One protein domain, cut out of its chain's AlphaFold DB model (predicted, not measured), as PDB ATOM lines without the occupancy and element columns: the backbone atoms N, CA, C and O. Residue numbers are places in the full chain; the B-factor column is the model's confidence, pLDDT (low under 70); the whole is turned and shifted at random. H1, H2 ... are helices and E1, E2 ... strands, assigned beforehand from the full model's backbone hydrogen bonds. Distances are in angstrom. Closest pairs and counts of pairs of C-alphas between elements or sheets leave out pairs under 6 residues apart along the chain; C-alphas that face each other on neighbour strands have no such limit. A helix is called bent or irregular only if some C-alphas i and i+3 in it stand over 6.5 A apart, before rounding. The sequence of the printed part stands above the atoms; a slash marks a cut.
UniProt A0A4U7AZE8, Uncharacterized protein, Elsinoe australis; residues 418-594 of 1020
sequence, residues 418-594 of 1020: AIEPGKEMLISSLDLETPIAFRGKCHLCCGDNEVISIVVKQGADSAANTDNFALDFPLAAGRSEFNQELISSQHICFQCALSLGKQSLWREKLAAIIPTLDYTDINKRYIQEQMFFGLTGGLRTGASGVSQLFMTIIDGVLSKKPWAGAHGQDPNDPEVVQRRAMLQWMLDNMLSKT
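What this domain is: This is residues 418 to 594 of the 1020 residues of an uncharacterized protein of Elsinoe australis (UniProt A0A4U7AZE8). A small ribbon of two antiparallel strands, E1 and E2, lies near the middle, with the helix H4 packed mostly on E2 and the short helix H3 packed at the end of the ribbon where Ser 453 and Pro 515 lie. The two longest helices, H5 and H6, form a hairpin; H5 also packs on H4 and on the short H2, the short H1 lies farther out beyond H2, and the long unnamed stretch of residues 418 to 452 runs on the outside. The printed part has 177 residues, with six named helices and two named strands in the order E1, H1, H2, H3, E2, H4, H5, H6, and one sheet of order E1 - E2. It is mostly helix by its named elements, though these hold only 80 residues, under half. The whole is compact, with a radius of gyration of the C-alphas of 15.1 A, and rounded, spanning 44 by 38 by 33 A.

Where its parts are: Begin at the sheet: find C-alpha 453 at (171.899, 215.165, 75.522), where E1 begins, and follow it through residues 453 to 457 for 12.8 A. Its neighbour E2, residues 510 to 515, runs 14.0 A. H4, residues 521 to 535, covers 20.5 A; it is irregular, but only just, with C-alphas 522 and 525 6.7 A apart, and its line is a rough one. H3 is residues 494 to 499, 8.7 A long. H5 runs from C-alpha 543 at (170.619, 221.106, 94.531) to residue 560, 26.0 A away. H6, residues 574 to 593, is the longest helix at 28.3 A and ends at C-alpha 593 at (174.479, 210.059, 93.208). Two short helices remain: H1, residues 468 to 472, 6.2 A long, and H2, residues 474 to 478, 6.1 A long.

How they stand to each other: Look first between E1 and E2, which are antiparallel at 162 degrees: N 454 and O 514 are 2.8 A apart, and N 456 and O 512 are 2.9 A apart, both within hydrogen-bond range. Between E2 and H4 you find 11 pairs of C-alphas within 8 A, the closest being those of Ala 511 and Gly 534 at 4.8 A. At H3, the closest C-alphas to E1 are those of Phe 494 and Ser 453, 4.8 A apart. The hub is H5, which touches three helices. With its residues 543 to 550 alone it touches H4, closest at the C-alphas of Ala 543 and Gln 528, 6.6 A apart; they run the same way at a steep tilt of 67 degrees, only just short of about perpendicular. H5 and H6 form a helical hairpin: they touch, closest at the C-alphas of Met 551 and Leu 587, 5.8 A apart, and run opposite ways at a shallow tilt of 30 degrees. With residues 545 to 553 alone H5 touches H2, where the C-alphas of Leu 549 and Gly 478 are 4.6 A apart. H1 and H2 touch only at the corner, and only just, with 3 pairs of C-alphas within 8 A, the closest being Ala 470 and Ala 477 at 5.1 A. H4 and H6 are apart. Every O i to N i+4 pair is within hydrogen-bond range in H1, H2, H3, H5 and H6, and 9 of 11 are in H4.

The domain as a whole: The two C-alphas farthest apart, those of Glu 420 and Asn 572, are 44.6 A apart. The printed part has no cut. Look for long links from H2 to H3, with 15 residues, and from H5 to H6, with 13. The mean pLDDT of the printed part is 83.6; 23 residues are under 70, among them residues 418 to 429 and 568 to 571.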
ATOM      1  N   ALA A 418     168.771 234.407  92.041       42.75
ATOM      2  CA  ALA A 418     168.549 234.284  90.611       42.75
ATOM      3  C   ALA A 418     169.905 234.073  89.935       42.75
ATOM      4  O   ALA A 418     170.861 234.802  90.206       42.75
ATOM      5  N   ILE A 419     170.014 233.064  89.076       48.44
ATOM      6  CA  ILE A 419     171.140 232.977  88.155       48.44
ATOM      7  C   ILE A 419     170.967 234.135  87.163       48.44
ATOM      8  O   ILE A 419     169.908 234.255  86.549       48.44
ATOM      9  N   GLU A 420     171.974 235.011  87.051       41.09
ATOM     10  CA  GLU A 420     171.931 236.190  86.175       41.09
ATOM     11  C   GLU A 420     171.494 235.791  84.749       41.09
ATOM     12  O   GLU A 420     172.199 235.016  84.087       41.09
ATOM     13  N   PRO A 421     170.346 236.290  84.251       34.88
ATOM     14  CA  PRO A 421     169.900 235.998  82.899       34.88
ATOM     15  C   PRO A 421     170.884 236.624  81.906       34.88
ATOM     16  O   PRO A 421     171.015 237.841  81.832       34.88
ATOM     17  N   GLY A 422     171.591 235.782  81.150       38.84
ATOM     18  CA  GLY A 422     172.575 236.213  80.150       38.84
ATOM     19  C   GLY A 422     174.023 235.831  80.455       38.84
ATOM     20  O   GLY A 422     174.879 236.017  79.594       38.84
ATOM     21  N   LYS A 423     174.313 235.241  81.621       41.59
ATOM     22  CA  LYS A 423     175.634 234.659  81.873       41.59
ATOM     23  C   LYS A 423     175.750 233.323  81.132       41.59
ATOM     24  O   LYS A 423     175.099 232.347  81.500       41.59
ATOM     25  N   GLU A 424     176.529 233.297  80.051       49.81
ATOM     26  CA  GLU A 424     176.829 232.070  79.304       49.81
ATOM     27  C   GLU A 424     177.420 231.016  80.256       49.81
ATOM     28  O   GLU A 424     178.390 231.279  80.969       49.81
ATOM     29  N   MET A 425     176.789 229.837  80.323       55.25
ATOM     30  CA  MET A 425     177.151 228.791  81.283       55.25
ATOM     31  C   MET A 425     178.540 228.222  80.990       55.25
ATOM     32  O   MET A 425     178.884 227.930  79.844       55.25
ATOM     33  N   LEU A 426     179.329 228.026  82.047       56.81
ATOM     34  CA  LEU A 426     180.709 227.561  81.958       56.81
ATOM     35  C   LEU A 426     180.762 226.070  81.600       56.81
ATOM     36  O   LEU A 426     180.829 225.195  82.465       56.81
ATOM     37  N   ILE A 427     180.781 225.792  80.294       62.28
ATOM     38  CA  ILE A 427     181.060 224.462  79.729       62.28
ATOM     39  C   ILE A 427     182.437 223.962  80.197       62.28
ATOM     40  O   ILE A 427     182.638 222.758  80.249       62.28
ATOM     41  N   SER A 428     183.355 224.851  80.612       56.00
ATOM     42  CA  SER A 428     184.705 224.570  81.148       56.00
ATOM     43  C   SER A 428     184.780 223.610  82.345       56.00
ATOM     44  O   SER A 428     185.874 223.234  82.747       56.00
ATOM     45  N   SER A 429     183.644 223.216  82.923       63.69
ATOM     46  CA  SER A 429     183.569 222.279  84.052       63.69
ATOM     47  C   SER A 429     183.241 220.831  83.664       63.69
ATOM     48  O   SER A 429     183.280 219.967  84.531       63.69
ATOM     49  N   LEU A 430     182.912 220.544  82.398       74.31
ATOM     50  CA  LEU A 430     182.442 219.221  81.972       74.31
ATOM     51  C   LEU A 430     183.580 218.271  81.572       74.31
ATOM     52  O   LEU A 430     184.384 218.590  80.697       74.31
ATOM     53  N   ASP A 431     183.560 217.051  82.110       77.69
ATOM     54  CA  ASP A 431     184.386 215.935  81.643       77.69
ATOM     55  C   ASP A 431     183.645 215.145  80.551       77.69
ATOM     56  O   ASP A 431     182.950 214.160  80.810       77.69
ATOM     57  N   LEU A 432     183.779 215.606  79.305       80.06
ATOM     58  CA  LEU A 432     183.152 214.979  78.135       80.06
ATOM     59  C   LEU A 432     183.785 213.635  77.740       80.06
ATOM     60  O   LEU A 432     183.164 212.884  76.988       80.06
ATOM     61  N   GLU A 433     184.993 213.326  78.223       76.25
ATOM     62  CA  GLU A 433     185.709 212.088  77.886       76.25
ATOM     63  C   GLU A 433     185.612 211.015  78.968       76.25
ATOM     64  O   GLU A 433     186.178 209.931  78.817       76.25
ATOM     65  N   THR A 434     184.835 211.273  80.021       79.56
ATOM     66  CA  THR A 434     184.610 210.297  81.080       79.56
ATOM     67  C   THR A 434     184.150 208.948  80.503       79.56
ATOM     68  O   THR A 434     183.235 208.894  79.666       79.56
ATOM     69  N   PRO A 435     184.748 207.822  80.943       79.06
ATOM     70  CA  PRO A 435     184.325 206.492  80.508       79.06
ATOM     71  C   PRO A 435     182.947 206.108  81.070       79.06
ATOM     72  O   PRO A 435     182.369 205.111  80.647       79.06
ATOM     73  N   ILE A 436     182.417 206.892  82.014       83.94
ATOM     74  CA  ILE A 436     181.156 206.656  82.730       83.94
ATOM     75  C   ILE A 436     180.039 207.567  82.178       83.94
ATOM     76  O   ILE A 436     179.127 207.946  82.901       83.94
ATOM     77  N   ALA A 437     180.109 207.967  80.906       90.31
ATOM     78  CA  ALA A 437     179.038 208.696  80.222       90.31
ATOM     79  C   ALA A 437     178.125 207.737  79.453       90.31
ATOM     80  O   ALA A 437     178.581 206.711  78.942       90.31
ATOM     81  N   PHE A 438     176.856 208.104  79.282       93.38
ATOM     82  CA  PHE A 438     176.026 207.440  78.286       93.38
ATOM     83  C   PHE A 438     176.421 207.930  76.891       93.38
ATOM     84  O   PHE A 438     176.391 209.127  76.587       93.38
ATOM     85  N   ARG A 439     176.789 206.987  76.026       93.06
ATOM     86  CA  ARG A 439     177.165 207.260  74.640       93.06
ATOM     87  C   ARG A 439     176.275 206.479  73.694       93.06
ATOM     88  O   ARG A 439     175.855 205.365  73.995       93.06
ATOM     89  N   GLY A 440     176.000 207.072  72.542       90.94
ATOM     90  CA  GLY A 440     175.222 206.408  71.511       90.94
ATOM     91  C   GLY A 440     175.312 207.100  70.162       90.94
ATOM     92  O   GLY A 440     176.118 208.013  69.955       90.94
ATOM     93  N   LYS A 441     174.452 206.658  69.244       92.06
ATOM     94  CA  LYS A 441     174.372 207.202  67.896       92.06
ATOM     95  C   LYS A 441     173.633 208.537  67.866       92.06
ATOM     96  O   LYS A 441     172.504 208.629  68.342       92.06
ATOM     97  N   CYS A 442     174.249 209.559  67.277       90.75
ATOM     98  CA  CYS A 442     173.627 210.861  67.035       90.75
ATOM     99  C   CYS A 442     172.895 210.878  65.686       90.75
ATOM    100  O   CYS A 442     173.505 210.599  64.657       90.75
ATOM    101  N   HIS A 443     171.622 211.281  65.648       85.44
ATOM    102  CA  HIS A 443     170.861 211.327  64.388       85.44
ATOM    103  C   HIS A 443     171.195 212.512  63.474       85.44
ATOM    104  O   HIS A 443     170.829 212.498  62.298       85.44
ATOM    105  N   LEU A 444     171.903 213.523  63.983       86.81
ATOM    106  CA  LEU A 444     172.308 214.673  63.179       86.81
ATOM    107  C   LEU A 444     173.665 214.429  62.508       86.81
ATOM    108  O   LEU A 444     173.741 214.378  61.281       86.81
ATOM    109  N   CYS A 445     174.718 214.215  63.306       85.44
ATOM    110  CA  CYS A 445     176.076 213.992  62.803       85.44
ATOM    111  C   CYS A 445     176.399 212.525  62.477       85.44
ATOM    112  O   CYS A 445     177.481 212.257  61.958       85.44
ATOM    113  N   CYS A 446     175.514 211.567  62.778       85.38
ATOM    114  CA  CYS A 446     175.735 210.125  62.577       85.38
ATOM    115  C   CYS A 446     176.995 209.560  63.263       85.38
ATOM    116  O   CYS A 446     177.518 208.546  62.813       85.38
ATOM    117  N   GLY A 447     177.515 210.205  64.314       85.75
ATOM    118  CA  GLY A 447     178.567 209.623  65.152       85.75
ATOM    119  C   GLY A 447     177.987 208.532  66.052       85.75
ATOM    120  O   GLY A 447     176.949 208.766  66.664       85.75
ATOM    121  N   ASP A 448     178.631 207.363  66.121       84.88
ATOM    122  CA  ASP A 448     178.105 206.174  66.816       84.88
ATOM    123  C   ASP A 448     178.485 206.093  68.313       84.88
ATOM    124  O   ASP A 448     177.943 205.262  69.037       84.88
ATOM    125  N   ASN A 449     179.396 206.949  68.797       88.56
ATOM    126  CA  ASN A 449     179.909 206.930  70.178       88.56
ATOM    127  C   ASN A 449     179.973 208.334  70.810       88.56
ATOM    128  O   ASN A 449     180.978 208.743  71.403       88.56
ATOM    129  N   GLU A 450     178.902 209.104  70.650       89.94
ATOM    130  CA  GLU A 450     178.835 210.489  71.114       89.94
ATOM    131  C   GLU A 450     178.059 210.601  72.432       89.94
ATOM    132  O   GLU A 450     177.103 209.859  72.660       89.94
ATOM    133  N   VAL A 451     178.434 211.561  73.285       91.94
ATOM    134  CA  VAL A 451     177.668 211.888  74.501       91.94
ATOM    135  C   VAL A 451     176.325 212.483  74.086       91.94
ATOM    136  O   VAL A 451     176.273 213.562  73.485       91.94
ATOM    137  N   ILE A 452     175.237 211.781  74.392       94.88
ATOM    138  CA  ILE A 452     173.878 212.211  74.042       94.88
ATOM    139  C   ILE A 452     173.384 213.253  75.056       94.88
ATOM    140  O   ILE A 452     173.824 213.272  76.209       94.88
ATOM    141  N   SER A 453     172.498 214.156  74.639       94.31
ATOM    142  CA  SER A 453     171.899 215.165  75.522       94.31
ATOM    143  C   SER A 453     170.396 214.984  75.701       94.31
ATOM    144  O   SER A 453     169.682 214.720  74.735       94.31
ATOM    145  N   ILE A 454     169.919 215.238  76.916       95.81
ATOM    146  CA  ILE A 454     168.509 215.464  77.236       95.81
ATOM    147  C   ILE A 454     168.256 216.962  77.150       95.81
ATOM    148  O   ILE A 454     169.015 217.756  77.704       95.81
ATOM    149  N   VAL A 455     167.187 217.370  76.478       93.75
ATOM    150  CA  VAL A 455     166.905 218.792  76.287       93.75
ATOM    151  C   VAL A 455     165.548 219.166  76.855       93.75
ATOM    152  O   VAL A 455     164.549 218.488  76.612       93.75
ATOM    153  N   VAL A 456     165.541 220.267  77.604       92.75
ATOM    154  CA  VAL A 456     164.369 220.814  78.284       92.75
ATOM    155  C   VAL A 456     163.842 222.010  77.494       92.75
ATOM    156  O   VAL A 456     164.573 222.967  77.215       92.75
ATOM    157  N   LYS A 457     162.566 221.949  77.117       92.25
ATOM    158  CA  LYS A 457     161.839 222.994  76.395       92.25
ATOM    159  C   LYS A 457     161.607 224.206  77.293       92.25
ATOM    160  O   LYS A 457     161.451 224.087  78.505       92.25
ATOM    161  N   GLN A 458     161.529 225.383  76.684       83.88
ATOM    162  CA  GLN A 458     161.013 226.573  77.345       83.88
ATOM    163  C   GLN A 458     159.505 226.406  77.557       83.88
ATOM    164  O   GLN A 458     158.778 226.154  76.598       83.88
ATOM    165  N   GLY A 459     159.040 226.539  78.799       69.44
ATOM    166  CA  GLY A 459     157.626 226.331  79.132       69.44
ATOM    167  C   GLY A 459     157.355 225.810  80.540       69.44
ATOM    168  O   GLY A 459     156.190 225.678  80.895       69.44
ATOM    169  N   ALA A 460     158.392 225.529  81.340       70.88
ATOM    170  CA  ALA A 460     158.206 225.257  82.760       70.88
ATOM    171  C   ALA A 460     157.542 226.469  83.421       70.88
ATOM    172  O   ALA A 460     158.035 227.594  83.288       70.88
ATOM    173  N   ASP A 461     156.437 226.237  84.128       71.94
ATOM    174  CA  ASP A 461     155.889 227.239  85.029       71.94
ATOM    175  C   ASP A 461     156.862 227.377  86.201       71.94
ATOM    176  O   ASP A 461     156.865 226.587  87.149       71.94
ATOM    177  N   SER A 462     157.750 228.366  86.096       64.75
ATOM    178  CA  SER A 462     158.757 228.614  87.116       64.75
ATOM    179  C   SER A 462     158.115 228.862  88.476       64.75
ATOM    180  O   SER A 462     158.715 228.478  89.470       64.75
ATOM    181  N   ALA A 463     156.906 229.438  88.543       62.22
ATOM    182  CA  ALA A 463     156.204 229.658  89.805       62.22
ATOM    183  C   ALA A 463     155.762 228.326  90.432       62.22
ATOM    184  O   ALA A 463     156.037 228.092  91.606       62.22
ATOM    185  N   ALA A 464     155.203 227.409  89.636       72.62
ATOM    186  CA  ALA A 464     154.783 226.083  90.106       72.62
ATOM    187  C   ALA A 464     155.943 225.189  90.592       72.62
ATOM    188  O   ALA A 464     155.713 224.236  91.331       72.62
ATOM    189  N   ASN A 465     157.185 225.477  90.185       80.12
ATOM    190  CA  ASN A 465     158.385 224.741  90.602       80.12
ATOM    191  C   ASN A 465     159.240 225.495  91.644       80.12
ATOM    192  O   ASN A 465     160.294 224.994  92.049       80.12
ATOM    193  N   THR A 466     158.837 226.706  92.048       73.50
ATOM    194  CA  THR A 466     159.593 227.567  92.985       73.50
ATOM    195  C   THR A 466     158.766 228.059  94.171       73.50
ATOM    196  O   THR A 466     159.323 228.693  95.067       73.50
ATOM    197  N   ASP A 467     157.468 227.755  94.211       73.00
ATOM    198  CA  ASP A 467     156.610 228.051  95.352       73.00
ATOM    199  C   ASP A 467     156.974 227.217  96.597       73.00
ATOM    200  O   ASP A 467     157.732 226.245  96.548       73.00
ATOM    201  N   ASN A 468     156.429 227.608  97.754       69.75
ATOM    202  CA  ASN A 468     156.714 226.926  99.021       69.75
ATOM    203  C   ASN A 468     156.369 225.429  98.963       69.75
ATOM    204  O   ASN A 468     157.085 224.613  99.537       69.75
ATOM    205  N   PHE A 469     155.308 225.062  98.236       79.00
ATOM    206  CA  PHE A 469     154.908 223.669  98.081       79.00
ATOM    207  C   PHE A 469     155.956 222.860  97.305       79.00
ATOM    208  O   PHE A 469     156.356 221.790  97.757       79.00
ATOM    209  N   ALA A 470     156.445 223.360  96.172       77.44
ATOM    210  CA  ALA A 470     157.448 222.690  95.355       77.44
ATOM    211  C   ALA A 470     158.812 222.603  96.045       77.44
ATOM    212  O   ALA A 470     159.538 221.621  95.862       77.44
ATOM    213  N   LEU A 471     159.150 223.598  96.868       76.44
ATOM    214  CA  LEU A 471     160.367 223.594  97.677       76.44
ATOM    215  C   LEU A 471     160.334 222.546  98.795       76.44
ATOM    216  O   LEU A 471     161.377 221.954  99.090       76.44
ATOM    217  N   ASP A 472     159.168 222.323  99.400       78.38
ATOM    218  CA  ASP A 472     158.984 221.339 100.470       78.38
ATOM    219  C   ASP A 472     158.714 219.928  99.915       78.38
ATOM    220  O   ASP A 472     159.099 218.932 100.533       78.38
ATOM    221  N   PHE A 473     158.114 219.824  98.722       88.75
ATOM    222  CA  PHE A 473     157.676 218.562  98.119       88.75
ATOM    223  C   PHE A 473     158.096 218.408  96.642       88.75
ATOM    224  O   PHE A 473     157.245 218.219  95.763       88.75
ATOM    225  N   PRO A 474     159.407 218.391  96.328       90.12
ATOM    226  CA  PRO A 474     159.908 218.400  94.948       90.12
ATOM    227  C   PRO A 474     159.468 217.183  94.116       90.12
ATOM    228  O   PRO A 474     159.207 217.310  92.919       90.12
ATOM    229  N   LEU A 475     159.317 216.006  94.739       93.38
ATOM    230  CA  LEU A 475     158.770 214.814  94.072       93.38
ATOM    231  C   LEU A 475     157.297 214.990  93.671       93.38
ATOM    232  O   LEU A 475     156.868 214.466  92.650       93.38
ATOM    233  N   ALA A 476     156.505 215.715  94.465       91.00
ATOM    234  CA  ALA A 476     155.106 215.968  94.135       91.00
ATOM    235  C   ALA A 476     154.999 217.014  93.015       91.00
ATOM    236  O   ALA A 476     154.268 216.799  92.050       91.00
ATOM    237  N   ALA A 477     155.794 218.087  93.088       90.31
ATOM    238  CA  ALA A 477     155.871 219.098  92.034       90.31
ATOM    239  C   ALA A 477     156.293 218.499  90.681       90.31
ATOM    240  O   ALA A 477     155.710 218.815  89.643       90.31
ATOM    241  N   GLY A 478     157.231 217.546  90.675       89.38
ATOM    242  CA  GLY A 478     157.691 216.893  89.443       89.38
ATOM    243  C   GLY A 478     156.613 216.083  88.722       89.38
ATOM    244  O   GLY A 478     156.707 215.882  87.514       89.38
ATOM    245  N   ARG A 479     155.565 215.650  89.439       88.62
ATOM    246  CA  ARG A 479     154.403 214.942  88.875       88.62
ATOM    247  C   ARG A 479     153.337 215.870  88.294       88.62
ATOM    248  O   ARG A 479     152.411 215.370  87.652       88.62
ATOM    249  N   SER A 480     153.463 217.180  88.504       86.94
ATOM    250  CA  SER A 480     152.531 218.179  87.987       86.94
ATOM    251  C   SER A 480     152.349 218.057  86.472       86.94
ATOM    252  O   SER A 480     153.293 217.751  85.739       86.94
ATOM    253  N   GLU A 481     151.133 218.308  85.988       83.69
ATOM    254  CA  GLU A 481     150.802 218.251  84.560       83.69
ATOM    255  C   GLU A 481     151.651 219.220  83.730       83.69
ATOM    256  O   GLU A 481     152.101 218.859  82.643       83.69
ATOM    257  N   PHE A 482     151.991 220.385  84.294       83.38
ATOM    258  CA  PHE A 482     152.856 221.387  83.658       83.38
ATOM    259  C   PHE A 482     154.264 220.863  83.341       83.38
ATOM    260  O   PHE A 482     154.921 221.357  82.426       83.38
ATOM    261  N   ASN A 483     154.725 219.837  84.060       88.31
ATOM    262  CA  ASN A 483     156.067 219.289  83.903       88.31
ATOM    263  C   ASN A 483     156.135 218.098  82.917       88.31
ATOM    264  O   ASN A 483     157.229 217.644  82.579       88.31
ATOM    265  N   GLN A 484     155.000 217.597  82.407       81.06
ATOM    266  CA  GLN A 484     154.950 216.358  81.608       81.06
ATOM    267  C   GLN A 484     155.435 216.509  80.153       81.06
ATOM    268  O   GLN A 484     155.809 215.512  79.530       81.06
ATOM    269  N   GLU A 485     155.448 217.730  79.607       86.38
ATOM    270  CA  GLU A 485     155.860 218.021  78.218       86.38
ATOM    271  C   GLU A 485     157.226 218.712  78.107       86.38
ATOM    272  O   GLU A 485     157.627 219.131  77.018       86.38
ATOM    273  N   LEU A 486     157.953 218.848  79.220       91.31
ATOM    274  CA  LEU A 486     159.176 219.649  79.263       91.31
ATOM    275  C   LEU A 486     160.361 219.002  78.549       91.31
ATOM    276  O   LEU A 486     161.219 219.720  78.050       91.31
ATOM    277  N   ILE A 487     160.432 217.674  78.473       93.69
ATOM    278  CA  ILE A 487     161.529 216.997  77.772       93.69
ATOM    279  C   ILE A 487     161.185 216.895  76.283       93.69
ATOM    280  O   ILE A 487     160.154 216.342  75.896       93.69
ATOM    281  N   SER A 488     162.057 217.438  75.436       93.12
ATOM    282  CA  SER A 488     161.992 217.261  73.985       93.12
ATOM    283  C   SER A 488     162.354 215.818  73.632       93.12
ATOM    284  O   SER A 488     163.288 215.260  74.204       93.12
ATOM    285  N   SER A 489     161.663 215.208  72.667       91.88
ATOM    286  CA  SER A 489     161.975 213.852  72.196       91.88
ATOM    287  C   SER A 489     163.349 213.743  71.506       91.88
ATOM    288  O   SER A 489     163.690 212.681  70.979       91.88
ATOM    289  N   GLN A 490     164.105 214.845  71.386       91.06
ATOM    290  CA  GLN A 490     165.215 214.940  70.444       91.06
ATOM    291  C   GLN A 490     166.372 214.093  70.919       91.06
ATOM    292  O   GLN A 490     166.635 213.979  72.112       91.06
ATOM    293  N   HIS A 491     167.053 213.494  69.955       89.56
ATOM    294  CA  HIS A 491     168.020 212.457  70.235       89.56
ATOM    295  C   HIS A 491     169.285 212.692  69.410       89.56
ATOM    296  O   HIS A 491     169.502 212.146  68.328       89.56
ATOM    297  N   ILE A 492     170.093 213.621  69.909       92.38
ATOM    298  CA  ILE A 492     171.321 214.098  69.274       92.38
ATOM    299  C   ILE A 492     172.419 214.253  70.321       92.38
ATOM    300  O   ILE A 492     172.147 214.334  71.522       92.38
ATOM    301  N   CYS A 493     173.670 214.288  69.864       92.44
ATOM    302  CA  CYS A 493     174.788 214.521  70.762       92.44
ATOM    303  C   CYS A 493     174.778 215.944  71.322       92.44
ATOM    304  O   CYS A 493     174.260 216.876  70.704       92.44
ATOM    305  N   PHE A 494     175.412 216.105  72.480       91.25
ATOM    306  CA  PHE A 494     175.504 217.373  73.194       91.25
ATOM    307  C   PHE A 494     176.053 218.514  72.325       91.25
ATOM    308  O   PHE A 494     175.525 219.621  72.360       91.25
ATOM    309  N   GLN A 495     177.052 218.247  71.477       87.50
ATOM    310  CA  GLN A 495     177.630 219.275  70.601       87.50
ATOM    311  C   GLN A 495     176.683 219.691  69.476       87.50
ATOM    312  O   GLN A 495     176.523 220.880  69.230       87.50
ATOM    313  N   CYS A 496     175.993 218.734  68.850       88.38
ATOM    314  CA  CYS A 496     174.937 219.027  67.883       88.38
ATOM    315  C   CYS A 496     173.805 219.848  68.518       88.38
ATOM    316  O   CYS A 496     173.305 220.778  67.892       88.38
ATOM    317  N   ALA A 497     173.421 219.535  69.761       89.31
ATOM    318  CA  ALA A 497     172.409 220.297  70.488       89.31
ATOM    319  C   ALA A 497     172.860 221.739  70.770       89.31
ATOM    320  O   ALA A 497     172.073 222.660  70.580       89.31
ATOM    321  N   LEU A 498     174.122 221.948  71.160       86.50
ATOM    322  CA  LEU A 498     174.689 223.289  71.342       86.50
ATOM    323  C   LEU A 498     174.744 224.077  70.022       86.50
ATOM    324  O   LEU A 498     174.396 225.256  70.003       86.50
ATOM    325  N   SER A 499     175.127 223.431  68.914       84.00
ATOM    326  CA  SER A 499     175.207 224.054  67.583       84.00
ATOM    327  C   SER A 499     173.845 224.463  67.006       84.00
ATOM    328  O   SER A 499     173.787 225.376  66.189       84.00
ATOM    329  N   LEU A 500     172.745 223.838  67.444       82.12
ATOM    330  CA  LEU A 500     171.377 224.267  67.112       82.12
ATOM    331  C   LEU A 500     170.933 225.523  67.892       82.12
ATOM    332  O   LEU A 500     169.865 226.085  67.632       82.12
ATOM    333  N   GLY A 501     171.736 225.988  68.853       78.94
ATOM    334  CA  GLY A 501     171.436 227.154  69.674       78.94
ATOM    335  C   GLY A 501     170.243 226.926  70.608       78.94
ATOM    336  O   GLY A 501     170.117 225.890  71.255       78.94
ATOM    337  N   LYS A 502     169.341 227.911  70.711       82.00
ATOM    338  CA  LYS A 502     168.158 227.851  71.599       82.00
ATOM    339  C   LYS A 502     166.956 227.118  70.977       82.00
ATOM    340  O   LYS A 502     165.824 227.363  71.397       82.00
ATOM    341  N   GLN A 503     167.169 226.273  69.966       87.38
ATOM    342  CA  GLN A 503     166.105 225.553  69.260       87.38
ATOM    343  C   GLN A 503     166.378 224.045  69.173       87.38
ATOM    344  O   GLN A 503     167.516 223.623  69.007       87.38
ATOM    345  N   SER A 504     165.327 223.226  69.289       89.00
ATOM    346  CA  SER A 504     165.397 221.781  69.020       89.00
ATOM    347  C   SER A 504     165.384 221.484  67.517       89.00
ATOM    348  O   SER A 504     165.070 222.357  66.704       89.00
ATOM    349  N   LEU A 505     165.622 220.222  67.137       84.12
ATOM    350  CA  LEU A 505     165.410 219.740  65.760       84.12
ATOM    351  C   LEU A 505     164.002 220.039  65.217       84.12
ATOM    352  O   LEU A 505     163.824 220.213  64.013       84.12
ATOM    353  N   TRP A 506     163.005 220.129  66.099       87.31
ATOM    354  CA  TRP A 506     161.618 220.449  65.745       87.31
ATOM    355  C   TRP A 506     161.274 221.924  65.915       87.31
ATOM    356  O   TRP A 506     160.100 222.284  65.906       87.31
ATOM    357  N   ARG A 507     162.289 222.786  66.056       85.44
ATOM    358  CA  ARG A 507     162.148 224.237  66.254       85.44
ATOM    359  C   ARG A 507     161.417 224.613  67.546       85.44
ATOM    360  O   ARG A 507     160.876 225.712  67.663       85.44
ATOM    361  N   GLU A 508     161.421 223.727  68.538       90.62
ATOM    362  CA  GLU A 508     160.937 224.047  69.882       90.62
ATOM    363  C   GLU A 508     161.968 224.942  70.572       90.62
ATOM    364  O   GLU A 508     163.170 224.704  70.453       90.62
ATOM    365  N   LYS A 509     161.528 225.958  71.318       90.69
ATOM    366  CA  LYS A 509     162.448 226.796  72.096       90.69
ATOM    367  C   LYS A 509     163.010 226.000  73.268       90.69
ATOM    368  O   LYS A 509     162.257 225.332  73.974       90.69
ATOM    369  N   LEU A 510     164.314 226.103  73.493       89.50
ATOM    370  CA  LEU A 510     165.022 225.373  74.539       89.50
ATOM    371  C   LEU A 510     165.347 226.280  75.723       89.50
ATOM    372  O   LEU A 510     165.789 227.415  75.540       89.50
ATOM    373  N   ALA A 511     165.151 225.754  76.929       88.06
ATOM    374  CA  ALA A 511     165.573 226.390  78.172       88.06
ATOM    375  C   ALA A 511     166.909 225.830  78.677       88.06
ATOM    376  O   ALA A 511     167.720 226.589  79.203       88.06
ATOM    377  N   ALA A 512     167.150 224.527  78.497       90.88
ATOM    378  CA  ALA A 512     168.359 223.870  78.986       90.88
ATOM    379  C   ALA A 512     168.763 222.660  78.132       90.88
ATOM    380  O   ALA A 512     167.907 221.956  77.591       90.88
ATOM    381  N   ILE A 513     170.069 222.401  78.054       92.38
ATOM    382  CA  ILE A 513     170.673 221.249  77.371       92.38
ATOM    383  C   ILE A 513     171.526 220.501  78.398       92.38
ATOM    384  O   ILE A 513     172.535 221.012  78.877       92.38
ATOM    385  N   ILE A 514     171.114 219.285  78.743       94.00
ATOM    386  CA  ILE A 514     171.711 218.475  79.805       94.00
ATOM    387  C   ILE A 514     172.470 217.301  79.168       94.00
ATOM    388  O   ILE A 514     171.840 216.435  78.557       94.00
ATOM    389  N   PRO A 515     173.806 217.228  79.279       93.62
ATOM    390  CA  PRO A 515     174.570 216.100  78.763       93.62
ATOM    391  C   PRO A 515     174.391 214.870  79.664       93.62
ATOM    392  O   PRO A 515     174.261 214.992  80.882       93.62
ATOM    393  N   THR A 516     174.420 213.674  79.076       94.19
ATOM    394  CA  THR A 516     174.311 212.403  79.814       94.19
ATOM    395  C   THR A 516     175.664 211.933  80.352       94.19
ATOM    396  O   THR A 516     176.198 210.884  79.994       94.19
ATOM    397  N   LEU A 517     176.235 212.769  81.216       92.69
ATOM    398  CA  LEU A 517     177.492 212.522  81.917       92.69
ATOM    399  C   LEU A 517     177.236 212.039  83.340       92.69
ATOM    400  O   LEU A 517     176.143 212.186  83.885       92.69
ATOM    401  N   ASP A 518     178.283 211.496  83.951       90.12
ATOM    402  CA  ASP A 518     178.226 211.024  85.323       90.12
ATOM    403  C   ASP A 518     177.914 212.157  86.314       90.12
ATOM    404  O   ASP A 518     178.594 213.182  86.305       90.12
ATOM    405  N   TYR A 519     176.923 211.981  87.192       89.62
ATOM    406  CA  TYR A 519     176.444 213.005  88.127       89.62
ATOM    407  C   TYR A 519     177.346 213.129  89.374       89.62
ATOM    408  O   TYR A 519     176.942 212.866  90.507       89.62
ATOM    409  N   THR A 520     178.602 213.526  89.166       82.00
ATOM    410  CA  THR A 520     179.652 213.715  90.192       82.00
ATOM    411  C   THR A 520     180.192 215.144  90.183       82.00
ATOM    412  O   THR A 520     179.900 215.891  89.259       82.00
ATOM    413  N   ASP A 521     180.957 215.558  91.201       69.12
ATOM    414  CA  ASP A 521     181.268 216.975  91.488       69.12
ATOM    415  C   ASP A 521     181.777 217.808  90.296       69.12
ATOM    416  O   ASP A 521     181.444 218.989  90.206       69.12
ATOM    417  N   ILE A 522     182.502 217.198  89.353       74.12
ATOM    418  CA  ILE A 522     182.979 217.847  88.123       74.12
ATOM    419  C   ILE A 522     181.796 218.225  87.205       74.12
ATOM    420  O   ILE A 522     181.584 219.399  86.907       74.12
ATOM    421  N   ASN A 523     180.940 217.263  86.840       82.81
ATOM    422  CA  ASN A 523     179.819 217.479  85.908       82.81
ATOM    423  C   ASN A 523     178.545 218.013  86.586       82.81
ATOM    424  O   ASN A 523     177.713 218.683  85.965       82.81
ATOM    425  N   LYS A 524     178.370 217.700  87.871       84.38
ATOM    426  CA  LYS A 524     177.167 217.950  88.673       84.38
ATOM    427  C   LYS A 524     176.806 219.423  88.713       84.38
ATOM    428  O   LYS A 524     175.625 219.747  88.630       84.38
ATOM    429  N   ARG A 525     177.799 220.316  88.782       83.31
ATOM    430  CA  ARG A 525     177.566 221.765  88.780       83.31
ATOM    431  C   ARG A 525     176.859 222.227  87.506       83.31
ATOM    432  O   ARG A 525     175.831 222.890  87.601       83.31
ATOM    433  N   TYR A 526     177.373 221.846  86.337       86.50
ATOM    434  CA  TYR A 526     176.765 222.216  85.059       86.50
ATOM    435  C   TYR A 526     175.362 221.621  84.922       86.50
ATOM    436  O   TYR A 526     174.419 222.333  84.587       86.50
ATOM    437  N   ILE A 527     175.202 220.331  85.237       90.44
ATOM    438  CA  ILE A 527     173.902 219.650  85.163       90.44
ATOM    439  C   ILE A 527     172.882 220.351  86.076       90.44
ATOM    440  O   ILE A 527     171.750 220.583  85.665       90.44
ATOM    441  N   GLN A 528     173.274 220.755  87.288       88.06
ATOM    442  CA  GLN A 528     172.410 221.502  88.209       88.06
ATOM    443  C   GLN A 528     172.048 222.894  87.704       88.06
ATOM    444  O   GLN A 528     170.883 223.271  87.785       88.06
ATOM    445  N   GLU A 529     173.007 223.645  87.166       85.69
ATOM    446  CA  GLU A 529     172.740 224.958  86.574       85.69
ATOM    447  C   GLU A 529     171.738 224.836  85.415       85.69
ATOM    448  O   GLU A 529     170.731 225.543  85.412       85.69
ATOM    449  N   GLN A 530     171.925 223.864  84.517       89.19
ATOM    450  CA  GLN A 530     170.972 223.563  83.443       89.19
ATOM    451  C   GLN A 530     169.586 223.194  83.985       89.19
ATOM    452  O   GLN A 530     168.579 223.683  83.476       89.19
ATOM    453  N   MET A 531     169.505 222.385  85.046       91.12
ATOM    454  CA  MET A 531     168.223 222.064  85.679       91.12
ATOM    455  C   MET A 531     167.546 223.304  86.285       91.12
ATOM    456  O   MET A 531     166.334 223.447  86.140       91.12
ATOM    457  N   PHE A 532     168.288 224.230  86.904       86.94
ATOM    458  CA  PHE A 532     167.705 225.477  87.412       86.94
ATOM    459  C   PHE A 532     167.139 226.342  86.277       86.94
ATOM    460  O   PHE A 532     166.015 226.835  86.364       86.94
ATOM    461  N   PHE A 533     167.862 226.498  85.169       84.06
ATOM    462  CA  PHE A 533     167.331 227.232  84.016       84.06
ATOM    463  C   PHE A 533     166.119 226.544  83.385       84.06
ATOM    464  O   PHE A 533     165.134 227.208  83.067       84.06
ATOM    465  N   GLY A 534     166.184 225.221  83.228       85.44
ATOM    466  CA  GLY A 534     165.140 224.434  82.582       85.44
ATOM    467  C   GLY A 534     163.856 224.310  83.399       85.44
ATOM    468  O   GLY A 534     162.777 224.286  82.814       85.44
ATOM    469  N   LEU A 535     163.961 224.223  84.729       88.38
ATOM    470  CA  LEU A 535     162.841 223.835  85.592       88.38
ATOM    471  C   LEU A 535     162.368 224.946  86.532       88.38
ATOM    472  O   LEU A 535     161.187 224.983  86.862       88.38
ATOM    473  N   THR A 536     163.249 225.850  86.963       81.94
ATOM    474  CA  THR A 536     162.944 226.859  87.997       81.94
ATOM    475  C   THR A 536     163.121 228.293  87.499       81.94
ATOM    476  O   THR A 536     163.216 229.226  88.294       81.94
ATOM    477  N   GLY A 537     163.200 228.493  86.179       75.12
ATOM    478  CA  GLY A 537     163.387 229.819  85.581       75.12
ATOM    479  C   GLY A 537     164.715 230.482  85.962       75.12
ATOM    480  O   GLY A 537     164.821 231.704  85.935       75.12
ATOM    481  N   GLY A 538     165.721 229.691  86.349       70.56
ATOM    482  CA  GLY A 538     167.023 230.176  86.808       70.56
ATOM    483  C   GLY A 538     167.097 230.476  88.309       70.56
ATOM    484  O   GLY A 538     168.120 230.976  88.768       70.56
ATOM    485  N   LEU A 539     166.062 230.170  89.100       68.88
ATOM    486  CA  LEU A 539     166.109 230.312  90.560       68.88
ATOM    487  C   LEU A 539     166.801 229.109  91.211       68.88
ATOM    488  O   LEU A 539     166.431 227.958  90.970       68.88
ATOM    489  N   ARG A 540     167.790 229.354  92.076       75.12
ATOM    490  CA  ARG A 540     168.491 228.293  92.816       75.12
ATOM    491  C   ARG A 540     167.655 227.772  93.991       75.12
ATOM    492  O   ARG A 540     167.881 228.142  95.136       75.12
ATOM    493  N   THR A 541     166.744 226.843  93.717       64.62
ATOM    494  CA  THR A 541     165.832 226.230  94.709       64.62
ATOM    495  C   THR A 541     166.472 225.152  95.602       64.62
ATOM    496  O   THR A 541     165.810 224.567  96.459       64.62
ATOM    497  N   GLY A 542     167.776 224.905  95.440       72.50
ATOM    498  CA  GLY A 542     168.545 223.894  96.170       72.50
ATOM    499  C   GLY A 542     168.842 222.649  95.326       72.50
ATOM    500  O   GLY A 542     167.965 222.080  94.681       72.50
ATOM    501  N   ALA A 543     170.101 222.199  95.361       79.19
ATOM    502  CA  ALA A 543     170.619 221.106  94.531       79.19
ATOM    503  C   ALA A 543     169.837 219.785  94.671       79.19
ATOM    504  O   ALA A 543     169.560 219.118  93.677       79.19
ATOM    505  N   SER A 544     169.456 219.415  95.897       84.88
ATOM    506  CA  SER A 544     168.658 218.209  96.159       84.88
ATOM    507  C   SER A 544     167.249 218.321  95.571       84.88
ATOM    508  O   SER A 544     166.785 217.393  94.915       84.88
ATOM    509  N   GLY A 545     166.575 219.458  95.784       86.88
ATOM    510  CA  GLY A 545     165.190 219.666  95.356       86.88
ATOM    511  C   GLY A 545     165.044 219.637  93.837       86.88
ATOM    512  O   GLY A 545     164.250 218.860  93.314       86.88
ATOM    513  N   VAL A 546     165.885 220.391  93.118       88.94
ATOM    514  CA  VAL A 546     165.846 220.417  91.645       88.94
ATOM    515  C   VAL A 546     166.190 219.054  91.028       88.94
ATOM    516  O   VAL A 546     165.628 218.672  90.004       88.94
ATOM    517  N   SER A 547     167.060 218.276  91.679       92.38
ATOM    518  CA  SER A 547     167.403 216.923  91.221       92.38
ATOM    519  C   SER A 547     166.231 215.961  91.400       92.38
ATOM    520  O   SER A 547     165.913 215.212  90.485       92.38
ATOM    521  N   GLN A 548     165.541 216.012  92.545       93.31
ATOM    522  CA  GLN A 548     164.327 215.225  92.798       93.31
ATOM    523  C   GLN A 548     163.190 215.578  91.834       93.31
ATOM    524  O   GLN A 548     162.514 214.680  91.323       93.31
ATOM    525  N   LEU A 549     163.031 216.869  91.534       93.31
ATOM    526  CA  LEU A 549     162.102 217.363  90.522       93.31
ATOM    527  C   LEU A 549     162.416 216.741  89.153       93.31
ATOM    528  O   LEU A 549     161.555 216.102  88.551       93.31
ATOM    529  N   PHE A 550     163.665 216.846  88.691       95.12
ATOM    530  CA  PHE A 550     164.075 216.326  87.386       95.12
ATOM    531  C   PHE A 550     163.980 214.795  87.287       95.12
ATOM    532  O   PHE A 550     163.450 214.285  86.300       95.12
ATOM    533  N   MET A 551     164.404 214.053  88.321       96.38
ATOM    534  CA  MET A 551     164.259 212.589  88.381       96.38
ATOM    535  C   MET A 551     162.798 212.160  88.195       96.38
ATOM    536  O   MET A 551     162.505 211.221  87.457       96.38
ATOM    537  N   THR A 552     161.872 212.882  88.827       95.56
ATOM    538  CA  THR A 552     160.433 212.618  88.721       95.56
ATOM    539  C   THR A 552     159.899 212.894  87.314       95.56
ATOM    540  O   THR A 552     159.092 212.119  86.800       95.56
ATOM    541  N   ILE A 553     160.376 213.956  86.657       95.25
ATOM    542  CA  ILE A 553     159.998 214.288  85.275       95.25
ATOM    543  C   ILE A 553     160.467 213.195  84.308       95.25
ATOM    544  O   ILE A 553     159.677 212.731  83.484       95.25
ATOM    545  N   ILE A 554     161.719 212.735  84.431       95.94
ATOM    546  CA  ILE A 554     162.250 211.642  83.600       95.94
ATOM    547  C   ILE A 554     161.420 210.369  83.790       95.94
ATOM    548  O   ILE A 554     161.024 209.736  82.809       95.94
ATOM    549  N   ASP A 555     161.122 210.001  85.037       95.31
ATOM    550  CA  ASP A 555     160.307 208.824  85.338       95.31
ATOM    551  C   ASP A 555     158.878 208.940  84.771       95.31
ATOM    552  O   ASP A 555     158.337 207.976  84.219       95.31
ATOM    553  N   GLY A 556     158.287 210.137  84.830       93.00
ATOM    554  CA  GLY A 556     157.007 210.450  84.198       93.00
ATOM    555  C   GLY A 556     157.037 210.264  82.679       93.00
ATOM    556  O   GLY A 556     156.148 209.613  82.125       93.00
ATOM    557  N   VAL A 557     158.085 210.759  82.011       93.44
ATOM    558  CA  VAL A 557     158.295 210.591  80.564       93.44
ATOM    559  C   VAL A 557     158.446 209.113  80.197       93.44
ATOM    560  O   VAL A 557     157.726 208.631  79.323       93.44
ATOM    561  N   LEU A 558     159.296 208.370  80.911       93.06
ATOM    562  CA  LEU A 558     159.509 206.930  80.706       93.06
ATOM    563  C   LEU A 558     158.240 206.086  80.896       93.06
ATOM    564  O   LEU A 558     158.139 204.998  80.321       93.06
ATOM    565  N   SER A 559     157.301 206.570  81.716       90.38
ATOM    566  CA  SER A 559     156.055 205.871  82.042       90.38
ATOM    567  C   SER A 559     154.898 206.224  81.101       90.38
ATOM    568  O   SER A 559     154.036 205.379  80.886       90.38
ATOM    569  N   LYS A 560     154.855 207.450  80.555       90.62
ATOM    570  CA  LYS A 560     153.692 207.976  79.812       90.62
ATOM    571  C   LYS A 560     153.938 208.239  78.322       90.62
ATOM    572  O   LYS A 560     152.975 208.331  77.567       90.62
ATOM    573  N   LYS A 561     155.186 208.428  77.875       91.88
ATOM    574  CA  LYS A 561     155.485 208.889  76.505       91.88
ATOM    575  C   LYS A 561     155.832 207.733  75.560       91.88
ATOM    576  O   LYS A 561     156.853 207.078  75.778       91.88
ATOM    577  N   PRO A 562     155.068 207.514  74.468       90.19
ATOM    578  CA  PRO A 562     155.351 206.435  73.516       90.19
ATOM    579  C   PRO A 562     156.749 206.526  72.894       90.19
ATOM    580  O   PRO A 562     157.458 205.530  72.818       90.19
ATOM    581  N   TRP A 563     157.206 207.736  72.554       90.75
ATOM    582  CA  TRP A 563     158.540 207.963  71.980       90.75
ATOM    583  C   TRP A 563     159.697 207.639  72.945       90.75
ATOM    584  O   TRP A 563     160.832 207.472  72.502       90.75
ATOM    585  N   ALA A 564     159.422 207.547  74.253       89.25
ATOM    586  CA  ALA A 564     160.358 207.109  75.294       89.25
ATOM    587  C   ALA A 564     160.166 205.621  75.674       89.25
ATOM    588  O   ALA A 564     160.699 205.141  76.683       89.25
ATOM    589  N   GLY A 565     159.376 204.885  74.886       85.38
ATOM    590  CA  GLY A 565     159.106 203.460  75.059       85.38
ATOM    591  C   GLY A 565     158.032 203.131  76.097       85.38
ATOM    592  O   GLY A 565     158.034 202.023  76.636       85.38
ATOM    593  N   ALA A 566     157.128 204.062  76.424       86.69
ATOM    594  CA  ALA A 566     155.953 203.742  77.238       86.69
ATOM    595  C   ALA A 566     154.991 202.798  76.486       86.69
ATOM    596  O   ALA A 566     154.878 202.856  75.263       86.69
ATOM    597  N   HIS A 567     154.274 201.944  77.225       78.06
ATOM    598  CA  HIS A 567     153.262 201.004  76.705       78.06
ATOM    599  C   HIS A 567     153.751 199.950  75.691       78.06
ATOM    600  O   HIS A 567     152.931 199.323  75.025       78.06
ATOM    601  N   GLY A 568     155.063 199.709  75.586       63.91
ATOM    602  CA  GLY A 568     155.605 198.583  74.814       63.91
ATOM    603  C   GLY A 568     155.416 198.673  73.295       63.91
ATOM    604  O   GLY A 568     155.391 197.633  72.639       63.91
ATOM    605  N   GLN A 569     155.268 199.878  72.725       59.19
ATOM    606  CA  GLN A 569     155.279 200.039  71.265       59.19
ATOM    607  C   GLN A 569     156.667 199.752  70.664       59.19
ATOM    608  O   GLN A 569     157.687 200.037  71.286       59.19
ATOM    609  N   ASP A 570     156.626 199.143  69.472       58.78
ATOM    610  CA  ASP A 570     157.697 198.559  68.649       58.78
ATOM    611  C   ASP A 570     159.069 198.389  69.339       58.78
ATOM    612  O   ASP A 570     159.947 199.245  69.207       58.78
ATOM    613  N   PRO A 571     159.305 197.263  70.048       62.25
ATOM    614  CA  PRO A 571     160.600 196.966  70.668       62.25
ATOM    615  C   PRO A 571     161.762 196.865  69.662       62.25
ATOM    616  O   PRO A 571     162.907 196.696  70.077       62.25
ATOM    617  N   ASN A 572     161.481 196.969  68.357       72.12
ATOM    618  CA  ASN A 572     162.472 196.963  67.292       72.12
ATOM    619  C   ASN A 572     162.833 198.357  66.767       72.12
ATOM    620  O   ASN A 572     163.719 198.431  65.917       72.12
ATOM    621  N   ASP A 573     162.200 199.447  67.227       86.38
ATOM    622  CA  ASP A 573     162.631 200.796  66.845       86.38
ATOM    623  C   ASP A 573     163.935 201.149  67.593       86.38
ATOM    624  O   ASP A 573     163.913 201.407  68.805       86.38
ATOM    625  N   PRO A 574     165.093 201.179  66.899       85.56
ATOM    626  CA  PRO A 574     166.380 201.415  67.542       85.56
ATOM    627  C   PRO A 574     166.466 202.807  68.182       85.56
ATOM    628  O   PRO A 574     167.213 202.991  69.144       85.56
ATOM    629  N   GLU A 575     165.704 203.786  67.688       87.62
ATOM    630  CA  GLU A 575     165.694 205.138  68.238       87.62
ATOM    631  C   GLU A 575     164.931 205.186  69.567       87.62
ATOM    632  O   GLU A 575     165.423 205.755  70.545       87.62
ATOM    633  N   VAL A 576     163.757 204.552  69.639       89.75
ATOM    634  CA  VAL A 576     162.976 204.454  70.885       89.75
ATOM    635  C   VAL A 576     163.762 203.693  71.953       89.75
ATOM    636  O   VAL A 576     163.822 204.135  73.105       89.75
ATOM    637  N   VAL A 577     164.434 202.600  71.573       89.31
ATOM    638  CA  VAL A 577     165.295 201.821  72.476       89.31
ATOM    639  C   VAL A 577     166.442 202.677  73.018       89.31
ATOM    640  O   VAL A 577     166.661 202.698  74.232       89.31
ATOM    641  N   GLN A 578     167.142 203.430  72.162       91.94
ATOM    642  CA  GLN A 578     168.258 204.270  72.603       91.94
ATOM    643  C   GLN A 578     167.786 205.442  73.482       91.94
ATOM    644  O   GLN A 578     168.392 205.689  74.526       91.94
ATOM    645  N   ARG A 579     166.673 206.114  73.141       92.69
ATOM    646  CA  ARG A 579     166.076 207.176  73.978       92.69
ATOM    647  C   ARG A 579     165.689 206.658  75.362       92.69
ATOM    648  O   ARG A 579     165.978 207.308  76.367       92.69
ATOM    649  N   ARG A 580     165.052 205.483  75.423       93.31
ATOM    650  CA  ARG A 580     164.679 204.845  76.689       93.31
ATOM    651  C   ARG A 580     165.914 204.507  77.515       93.31
ATOM    652  O   ARG A 580     165.947 204.850  78.691       93.31
ATOM    653  N   ALA A 581     166.927 203.892  76.905       93.81
ATOM    654  CA  ALA A 581     168.180 203.554  77.576       93.81
ATOM    655  C   ALA A 581     168.888 204.801  78.130       93.81
ATOM    656  O   ALA A 581     169.322 204.792  79.277       93.81
ATOM    657  N   MET A 582     168.924 205.891  77.359       95.12
ATOM    658  CA  MET A 582     169.501 207.174  77.764       95.12
ATOM    659  C   MET A 582     168.793 207.767  78.993       95.12
ATOM    660  O   MET A 582     169.435 208.092  79.992       95.12
ATOM    661  N   LEU A 583     167.466 207.914  78.928       96.38
ATOM    662  CA  LEU A 583     166.665 208.476  80.021       96.38
ATOM    663  C   LEU A 583     166.739 207.594  81.271       96.38
ATOM    664  O   LEU A 583     166.883 208.096  82.386       96.38
ATOM    665  N   GLN A 584     166.684 206.276  81.081       95.81
ATOM    666  CA  GLN A 584     166.793 205.300  82.153       95.81
ATOM    667  C   GLN A 584     168.165 205.369  82.832       95.81
ATOM    668  O   GLN A 584     168.219 205.402  84.061       95.81
ATOM    669  N   TRP A 585     169.242 205.455  82.048       96.31
ATOM    670  CA  TRP A 585     170.603 205.598  82.551       96.31
ATOM    671  C   TRP A 585     170.774 206.880  83.368       96.31
ATOM    672  O   TRP A 585     171.287 206.825  84.482       96.31
ATOM    673  N   MET A 586     170.286 208.020  82.861       96.25
ATOM    674  CA  MET A 586     170.371 209.295  83.582       96.25
ATOM    675  C   MET A 586     169.604 209.242  84.907       96.25
ATOM    676  O   MET A 586     170.112 209.688  85.935       96.25
ATOM    677  N   LEU A 587     168.400 208.660  84.902       96.75
ATOM    678  CA  LEU A 587     167.599 208.486  86.112       96.75
ATOM    679  C   LEU A 587     168.326 207.625  87.154       96.75
ATOM    680  O   LEU A 587     168.378 208.007  88.318       96.75
ATOM    681  N   ASP A 588     168.921 206.501  86.754       95.94
ATOM    682  CA  ASP A 588     169.636 205.608  87.678       95.94
ATOM    683  C   ASP A 588     170.939 206.238  88.199       95.94
ATOM    684  O   ASP A 588     171.284 206.116  89.381       95.94
ATOM    685  N   ASN A 589     171.635 206.984  87.339       94.69
ATOM    686  CA  ASN A 589     172.817 207.753  87.710       94.69
ATOM    687  C   ASN A 589     172.477 208.814  88.774       94.69
ATOM    688  O   ASN A 589     173.122 208.887  89.820       94.69
ATOM    689  N   MET A 590     171.399 209.574  88.572       94.94
ATOM    690  CA  MET A 590     170.951 210.571  89.546       94.94
ATOM    691  C   MET A 590     170.401 209.944  90.828       94.94
ATOM    692  O   MET A 590     170.712 210.442  91.910       94.94
ATOM    693  N   LEU A 591     169.631 208.853  90.746       94.62
ATOM    694  CA  LEU A 591     169.098 208.164  91.927       94.62
ATOM    695  C   LEU A 591     170.214 207.653  92.841       94.62
ATOM    696  O   LEU A 591     170.057 207.682  94.054       94.62
ATOM    697  N   SER A 592     171.343 207.219  92.278       92.12
ATOM    698  CA  SER A 592     172.488 206.736  93.058       92.12
ATOM    699  C   SER A 592     173.387 207.856  93.600       92.12
ATOM    700  O   SER A 592     173.989 207.681  94.658       92.12
ATOM    701  N   LYS A 593     173.476 209.008  92.915       90.44
ATOM    702  CA  LYS A 593     174.479 210.059  93.208       90.44
ATOM    703  C   LYS A 593     173.914 211.387  93.715       90.44
ATOM    704  O   LYS A 593     174.672 212.281  94.108       90.44
ATOM    705  N   THR A 594     172.594 211.553  93.733       90.31
ATOM    706  CA  THR A 594     171.963 212.742  94.318       90.31
ATOM    707  C   THR A 594     172.186 212.751  95.826       90.31
ATOM    708  O   THR A 594     171.845 211.798  96.519       90.31
TER     709      THR A 594